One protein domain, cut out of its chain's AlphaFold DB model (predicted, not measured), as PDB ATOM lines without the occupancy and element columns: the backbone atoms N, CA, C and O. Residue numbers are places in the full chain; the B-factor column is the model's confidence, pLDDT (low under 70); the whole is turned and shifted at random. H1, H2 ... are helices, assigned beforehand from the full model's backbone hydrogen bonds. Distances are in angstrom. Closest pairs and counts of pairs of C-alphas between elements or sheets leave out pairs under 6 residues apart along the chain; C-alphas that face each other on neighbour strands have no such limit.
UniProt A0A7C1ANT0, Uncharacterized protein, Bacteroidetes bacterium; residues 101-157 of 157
ATOM      1  N   PHE A 101      -8.975   9.944   1.944       72.06
ATOM      2  CA  PHE A 101      -9.739  10.311   0.749       72.06
ATOM      3  C   PHE A 101     -11.224  10.038   0.885       72.06
ATOM      4  O   PHE A 101     -12.002  10.721   0.229       72.06
ATOM      5  N   GLY A 102     -11.642   9.105   1.745       75.81
ATOM      6  CA  GLY A 102     -13.057   8.901   2.037       75.81
ATOM      7  C   GLY A 102     -13.694  10.182   2.573       75.81
ATOM      8  O   GLY A 102     -14.746  10.602   2.095       75.81
ATOM      9  N   LYS A 103     -13.004  10.878   3.484       77.12
ATOM     10  CA  LYS A 103     -13.439  12.180   4.007       77.12
ATOM     11  C   LYS A 103     -13.346  13.270   2.953       77.12
ATOM     12  O   LYS A 103     -14.279  14.052   2.841       77.12
ATOM     13  N   ILE A 104     -12.282  13.316   2.151       76.88
ATOM     14  CA  ILE A 104     -12.168  14.320   1.081       76.88
ATOM     15  C   ILE A 104     -13.256  14.149   0.025       76.88
ATOM     16  O   ILE A 104     -13.895  15.130  -0.331       76.88
ATOM     17  N   ILE A 105     -13.510  12.932  -0.450       76.06
ATOM     18  CA  ILE A 105     -14.560  12.632  -1.428       76.06
ATOM     19  C   ILE A 105     -15.934  12.922  -0.821       76.06
ATOM     20  O   ILE A 105     -16.796  13.489  -1.490       76.06
ATOM     21  N   PHE A 106     -16.141  12.621   0.461       79.56
ATOM     22  CA  PHE A 106     -17.357  12.996   1.179       79.56
ATOM     23  C   PHE A 106     -17.528  14.522   1.295       79.56
ATOM     24  O   PHE A 106     -18.602  15.050   1.012       79.56
ATOM     25  N   TYR A 107     -16.473  15.265   1.641       78.94
ATOM     26  CA  TYR A 107     -16.507  16.729   1.699       78.94
ATOM     27  C   TYR A 107     -16.661  17.359   0.314       78.94
ATOM     28  O   TYR A 107     -17.412  18.319   0.177       78.94
ATOM     29  N   LEU A 108     -16.018  16.809  -0.718       77.56
ATOM     30  CA  LEU A 108     -16.126  17.255  -2.106       77.56
ATOM     31  C   LEU A 108     -17.508  16.975  -2.683       77.56
ATOM     32  O   LEU A 108     -18.069  17.852  -3.321       77.56
ATOM     33  N   SER A 109     -18.094  15.805  -2.438       74.69
ATOM     34  CA  SER A 109     -19.461  15.488  -2.879       74.69
ATOM     35  C   SER A 109     -20.508  16.315  -2.126       74.69
ATOM     36  O   SER A 109     -21.485  16.776  -2.723       74.69
ATOM     37  N   ARG A 110     -20.281  16.608  -0.839       72.19
ATOM     38  CA  ARG A 110     -21.095  17.556  -0.062       72.19
ATOM     39  C   ARG A 110     -20.920  19.002  -0.534       72.19
ATOM     40  O   ARG A 110     -21.889  19.753  -0.574       72.19
ATOM     41  N   LEU A 111     -19.713  19.398  -0.932       69.94
ATOM     42  CA  LEU A 111     -19.465  20.671  -1.606       69.94
ATOM     43  C   LEU A 111     -20.160  20.696  -2.959       69.94
ATOM     44  O   LEU A 111     -20.875  21.641  -3.212       69.94
ATOM     45  N   GLN A 112     -20.050  19.666  -3.792       66.81
ATOM     46  CA  GLN A 112     -20.660  19.615  -5.119       66.81
ATOM     47  C   GLN A 112     -22.187  19.681  -5.047       66.81
ATOM     48  O   GLN A 112     -22.798  20.399  -5.826       66.81
ATOM     49  N   THR A 113     -22.818  19.004  -4.090       64.62
ATOM     50  CA  THR A 113     -24.277  19.071  -3.891       64.62
ATOM     51  C   THR A 113     -24.737  20.438  -3.379       64.62
ATOM     52  O   THR A 113     -25.718  20.979  -3.890       64.62
ATOM     53  N   ASN A 114     -24.010  21.057  -2.447       61.50
ATOM     54  CA  ASN A 114     -24.307  22.418  -1.980       61.50
ATOM     55  C   ASN A 114     -23.979  23.482  -3.037       61.50
ATOM     56  O   ASN A 114     -24.716  24.443  -3.206       61.50
ATOM     57  N   PHE A 115     -22.897  23.301  -3.787       61.59
ATOM     58  CA  PHE A 115     -22.447  24.219  -4.820       61.59
ATOM     59  C   PHE A 115     -23.370  24.137  -6.019       61.59
ATOM     60  O   PHE A 115     -23.813  25.178  -6.458       61.59
ATOM     61  N   PHE A 116     -23.748  22.943  -6.490       60.88
ATOM     62  CA  PHE A 116     -24.702  22.766  -7.588       60.88
ATOM     63  C   PHE A 116     -26.082  23.305  -7.211       60.88
ATOM     64  O   PHE A 116     -26.689  23.992  -8.015       60.88
ATOM     65  N   THR A 117     -26.565  23.099  -5.982       63.75
ATOM     66  CA  THR A 117     -27.852  23.676  -5.548       63.75
ATOM     67  C   THR A 117     -27.804  25.196  -5.369       63.75
ATOM     68  O   THR A 117     -28.769  25.869  -5.728       63.75
ATOM     69  N   VAL A 118     -26.686  25.761  -4.897       62.25
ATOM     70  CA  VAL A 118     -26.453  27.215  -4.872       62.25
ATOM     71  C   VAL A 118     -26.276  27.774  -6.288       62.25
ATOM     72  O   VAL A 118     -26.866  28.801  -6.580       62.25
ATOM     73  N   PHE A 119     -25.570  27.093  -7.193       55.19
ATOM     74  CA  PHE A 119     -25.376  27.485  -8.599       55.19
ATOM     75  C   PHE A 119     -26.685  27.454  -9.381       55.19
ATOM     76  O   PHE A 119     -26.984  28.375 -10.129       55.19
ATOM     77  N   HIS A 120     -27.483  26.401  -9.193       61.22
ATOM     78  CA  HIS A 120     -28.744  26.220  -9.901       61.22
ATOM     79  C   HIS A 120     -29.834  27.161  -9.365       61.22
ATOM     80  O   HIS A 120     -30.726  27.536 -10.123       61.22
ATOM     81  N   LYS A 121     -29.747  27.590  -8.093       59.00
ATOM     82  CA  LYS A 121     -30.549  28.698  -7.536       59.00
ATOM     83  C   LYS A 121     -29.996  30.082  -7.891       59.00
ATOM     84  O   LYS A 121     -30.776  31.013  -8.035       59.00
ATOM     85  N   ALA A 122     -28.684  30.215  -8.075       55.41
ATOM     86  CA  ALA A 122     -28.016  31.423  -8.567       55.41
ATOM     87  C   ALA A 122     -28.056  31.542 -10.102       55.41
ATOM     88  O   ALA A 122     -27.374  32.392 -10.678       55.41
ATOM     89  N   ASN A 123     -28.862  30.709 -10.771       52.16
ATOM     90  CA  ASN A 123     -29.005  30.673 -12.218       52.16
ATOM     91  C   ASN A 123     -29.860  31.852 -12.717       52.16
ATOM     92  O   ASN A 123     -30.985  31.689 -13.184       52.16
ATOM     93  N   ALA A 124     -29.300  33.054 -12.587       52.97
ATOM     94  CA  ALA A 124     -29.764  34.271 -13.241       52.97
ATOM     95  C   ALA A 124     -28.612  35.203 -13.673       52.97
ATOM     96  O   ALA A 124     -28.857  36.376 -13.943       52.97
ATOM     97  N   GLY A 125     -27.354  34.749 -13.770       57.91
ATOM     98  CA  GLY A 125     -26.306  35.672 -14.212       57.91
ATOM     99  C   GLY A 125     -24.970  35.072 -14.619       57.91
ATOM    100  O   GLY A 125     -24.505  34.100 -14.046       57.91
ATOM    101  N   PHE A 126     -24.347  35.763 -15.576       65.62
ATOM    102  CA  PHE A 126     -23.014  35.663 -16.199       65.62
ATOM    103  C   PHE A 126     -21.797  35.470 -15.255       65.62
ATOM    104  O   PHE A 126     -20.694  35.153 -15.702       65.62
ATOM    105  N   LEU A 127     -21.986  35.610 -13.942       62.69
ATOM    106  CA  LEU A 127     -20.950  35.559 -12.901       62.69
ATOM    107  C   LEU A 127     -20.096  34.275 -12.828       62.69
ATOM    108  O   LEU A 127     -18.881  34.395 -12.662       62.69
ATOM    109  N   PRO A 128     -20.639  33.050 -12.958       62.75
ATOM    110  CA  PRO A 128     -19.824  31.849 -12.834       62.75
ATOM    111  C   PRO A 128     -18.909  31.626 -14.040       62.75
ATOM    112  O   PRO A 128     -17.803  31.116 -13.886       62.75
ATOM    113  N   ILE A 129     -19.331  32.067 -15.229       71.88
ATOM    114  CA  ILE A 129     -18.512  32.020 -16.446       71.88
ATOM    115  C   ILE A 129     -17.303  32.949 -16.288       71.88
ATOM    116  O   ILE A 129     -16.177  32.549 -16.579       71.88
ATOM    117  N   LEU A 130     -17.516  34.155 -15.747       76.19
ATOM    118  CA  LEU A 130     -16.430  35.083 -15.429       76.19
ATOM    119  C   LEU A 130     -15.457  34.506 -14.399       76.19
ATOM    120  O   LEU A 130     -14.248  34.622 -14.574       76.19
ATOM    121  N   PHE A 131     -15.961  33.851 -13.352       73.81
ATOM    122  CA  PHE A 131     -15.105  33.251 -12.330       73.81
ATOM    123  C   PHE A 131     -14.183  32.166 -12.912       73.81
ATOM    124  O   PHE A 131     -12.978  32.176 -12.658       73.81
ATOM    125  N   PHE A 132     -14.716  31.281 -13.761       73.81
ATOM    126  CA  PHE A 132     -13.905  30.280 -14.462       73.81
ATOM    127  C   PHE A 132     -12.900  30.911 -15.430       73.81
ATOM    128  O   PHE A 132     -11.743  30.493 -15.455       73.81
ATOM    129  N   ALA A 133     -13.301  31.941 -16.178       78.44
ATOM    130  CA  ALA A 133     -12.396  32.660 -17.069       78.44
ATOM    131  C   ALA A 133     -11.219  33.287 -16.301       78.44
ATOM    132  O   ALA A 133     -10.072  33.166 -16.728       78.44
ATOM    133  N   VAL A 134     -11.475  33.880 -15.128       83.44
ATOM    134  CA  VAL A 134     -10.432  34.454 -14.263       83.44
ATOM    135  C   VAL A 134      -9.471  33.379 -13.761       83.44
ATOM    136  O   VAL A 134      -8.258  33.572 -13.827       83.44
ATOM    137  N   ILE A 135      -9.976  32.224 -13.318       81.56
ATOM    138  CA  ILE A 135      -9.123  31.110 -12.876       81.56
ATOM    139  C   ILE A 135      -8.234  30.614 -14.018       81.56
ATOM    140  O   ILE A 135      -7.042  30.394 -13.809       81.56
ATOM    141  N   ILE A 136      -8.784  30.478 -15.227       86.56
ATOM    142  CA  ILE A 136      -8.024  30.049 -16.406       86.56
ATOM    143  C   ILE A 136      -6.914  31.058 -16.723       86.56
ATOM    144  O   ILE A 136      -5.774  30.653 -16.932       86.56
ATOM    145  N   VAL A 137      -7.203  32.363 -16.697       90.38
ATOM    146  CA  VAL A 137      -6.196  33.410 -16.943       90.38
ATOM    147  C   VAL A 137      -5.095  33.393 -15.878       90.38
ATOM    148  O   VAL A 137      -3.915  33.456 -16.222       90.38
ATOM    149  N   ILE A 138      -5.450  33.248 -14.598       87.62
ATOM    150  CA  ILE A 138      -4.473  33.133 -13.502       87.62
ATOM    151  C   ILE A 138      -3.591  31.896 -13.698       87.62
ATOM    152  O   ILE A 138      -2.372  31.972 -13.536       87.62
ATOM    153  N   PHE A 139      -4.189  30.769 -14.082       88.31
ATOM    154  CA  PHE A 139      -3.467  29.529 -14.335       88.31
ATOM    155  C   PHE A 139      -2.485  29.665 -15.506       88.31
ATOM    156  O   PHE A 139      -1.322  29.283 -15.378       88.31
ATOM    157  N   TYR A 140      -2.911  30.279 -16.613       87.94
ATOM    158  CA  TYR A 140      -2.037  30.551 -17.757       87.94
ATOM    159  C   TYR A 140      -0.884  31.494 -17.398       87.94
ATOM    160  O   TYR A 140       0.263  31.186 -17.715       87.94
ATOM    161  N   GLY A 141      -1.148  32.586 -16.672       88.19
ATOM    162  CA  GLY A 141      -0.092  33.505 -16.231       88.19
ATOM    163  C   GLY A 141       0.908  32.847 -15.272       88.19
ATOM    164  O   GLY A 141       2.108  33.130 -15.309       88.19
ATOM    165  N   PHE A 142       0.440  31.918 -14.437       86.00
ATOM    166  CA  PHE A 142       1.310  31.130 -13.571       86.00
ATOM    167  C   PHE A 142       2.199  30.167 -14.371       86.00
ATOM    168  O   PHE A 142       3.408  30.111 -14.129       86.00
ATOM    169  N   LEU A 143       1.636  29.467 -15.362       85.62
ATOM    170  CA  LEU A 143       2.394  28.599 -16.268       85.62
ATOM    171  C   LEU A 143       3.442  29.378 -17.069       85.62
ATOM    172  O   LEU A 143       4.589  28.944 -17.160       85.62
ATOM    173  N   GLU A 144       3.082  30.546 -17.597       88.06
ATOM    174  CA  GLU A 144       3.997  31.409 -18.344       88.06
ATOM    175  C   GLU A 144       5.166  31.882 -17.468       88.06
ATOM    176  O   GLU A 144       6.325  31.841 -17.884       88.06
ATOM    177  N   LYS A 145       4.899  32.253 -16.210       85.00
ATOM    178  CA  LYS A 145       5.943  32.647 -15.253       85.00
ATOM    179  C   LYS A 145       6.902  31.500 -14.925       85.00
ATOM    180  O   LYS A 145       8.100  31.740 -14.772       85.00
ATOM    181  N   ILE A 146       6.399  30.269 -14.822       81.00
ATOM    182  CA  ILE A 146       7.230  29.072 -14.625       81.00
ATOM    183  C   ILE A 146       8.090  28.808 -15.866       81.00
ATOM    184  O   ILE A 146       9.303  28.642 -15.739       81.00
ATOM    185  N   LEU A 147       7.495  28.844 -17.060       84.44
ATOM    186  CA  LEU A 147       8.208  28.663 -18.327       84.44
ATOM    187  C   LEU A 147       9.304  29.715 -18.528       84.44
ATOM    188  O   LEU A 147      10.423  29.374 -18.904       84.44
ATOM    189  N   ASN A 148       9.028  30.980 -18.210       82.31
ATOM    190  CA  ASN A 148      10.014  32.054 -18.323       82.31
ATOM    191  C   ASN A 148      11.164  31.912 -17.316       82.31
ATOM    192  O   ASN A 148      12.299  32.239 -17.655       82.31
ATOM    193  N   ARG A 149      10.924  31.367 -16.115       78.56
ATOM    194  CA  ARG A 149      12.014  31.033 -15.179       78.56
ATOM    195  C   ARG A 149      12.907  29.914 -15.709       78.56
ATOM    196  O   ARG A 149      14.122  30.030 -15.600       78.56
ATOM    197  N   LEU A 150      12.319  28.891 -16.329       71.56
ATOM    198  CA  LEU A 150      13.063  27.791 -16.956       71.56
ATOM    199  C   LEU A 150      13.849  28.246 -18.198       71.56
ATOM    200  O   LEU A 150      14.941  27.752 -18.470       71.56
ATOM    201  N   LYS A 151      13.321  29.221 -18.947       74.38
ATOM    202  CA  LYS A 151      14.005  29.808 -20.107       74.38
ATOM    203  C   LYS A 151      15.128  30.768 -19.697       74.38
ATOM    204  O   LYS A 151      16.170  30.788 -20.340       74.38
ATOM    205  N   GLY A 152      14.949  31.515 -18.605       59.25
ATOM    206  CA  GLY A 152      15.975  32.399 -18.039       59.25
ATOM    207  C   GLY A 152      17.200  31.648 -17.512       59.25
ATOM    208  O   GLY A 152      18.320  32.112 -17.701       59.25
ATOM    209  N   SER A 153      17.018  30.447 -16.952       55.94
ATOM    210  CA  SER A 153      18.139  29.573 -16.572       55.94
ATOM    211  C   SER A 153      18.940  29.031 -17.764       55.94
ATOM    212  O   SER A 153      20.069  28.600 -17.576       55.94
ATOM    213  N   HIS A 154      18.397  29.086 -18.986       53.69
ATOM    214  CA  HIS A 154      19.095  28.685 -20.213       53.69
ATOM    215  C   HIS A 154      19.894  29.820 -20.882       53.69
ATOM    216  O   HIS A 154      20.640  29.543 -21.814       53.69
ATOM    217  N   LEU A 155      19.736  31.077 -20.443       50.59
ATOM    218  CA  LEU A 155      20.425  32.254 -21.006       50.59
ATOM    219  C   LEU A 155      21.609  32.744 -20.150       50.59
ATOM    220  O   LEU A 155      22.287  33.688 -20.541       50.59
ATOM    221  N   LEU A 156      21.852  32.118 -18.995       51.38
ATOM    222  CA  LEU A 156      22.966  32.417 -18.080       51.38
ATOM    223  C   LEU A 156      24.038  31.310 -18.061       51.38
ATOM    224  O   LEU A 156      24.836  31.250 -17.128       51.38
ATOM    225  N   CYS A 157      24.045  30.443 -19.073       43.53
ATOM    226  CA  CYS A 157      24.909  29.271 -19.170       43.53
ATOM    227  C   CYS A 157      25.586  29.204 -20.539       43.53
ATOM    228  O   CYS A 157      24.893  29.462 -21.547       43.53
TER     229      CYS A 157
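Overview. This is residues 101 to 157 of the 157 residues of an uncharacterized protein of Bacteroidetes bacterium (UniProt A0A7C1ANT0). A long helix, H2, and a shorter one, H1, make a flat, open V, with the five-residue link 122 to 126 at its corner and empty space between the arms. The last residues, 153 to 157, prolong the H2 arm. The printed part has 57 residues with two named helices, H1 then H2, and no named strand; its class is all helix. It is extended, with a radius of gyration of the C-alphas of 18.6 A and spans of 55 by 34 by 5 A.

Along the chain. H2, residues 127 to 152, runs 37.4 A from C-alpha 127 at (-20.950, 35.559, -12.901) to C-alpha 152 at (15.975, 32.399, -18.039). H1, residues 101 to 121, runs 29.0 A, beginning with C-alpha 101 at (-9.739, 10.311, 0.749).

Arrangement. H2 and H1 are apart, but only just: their closest C-alphas are 8.2 A apart. A tight link joins them. In H1 and H2 every O i to N i+4 pair is within hydrogen-bond range.

Size, cuts and confidence. The C-alphas of Lys 121 and Cys 157, the two farthest apart, are 56.7 A apart. The printed part has no cut. Residues 111 to 128 and 152 to 157 have pLDDT under 70.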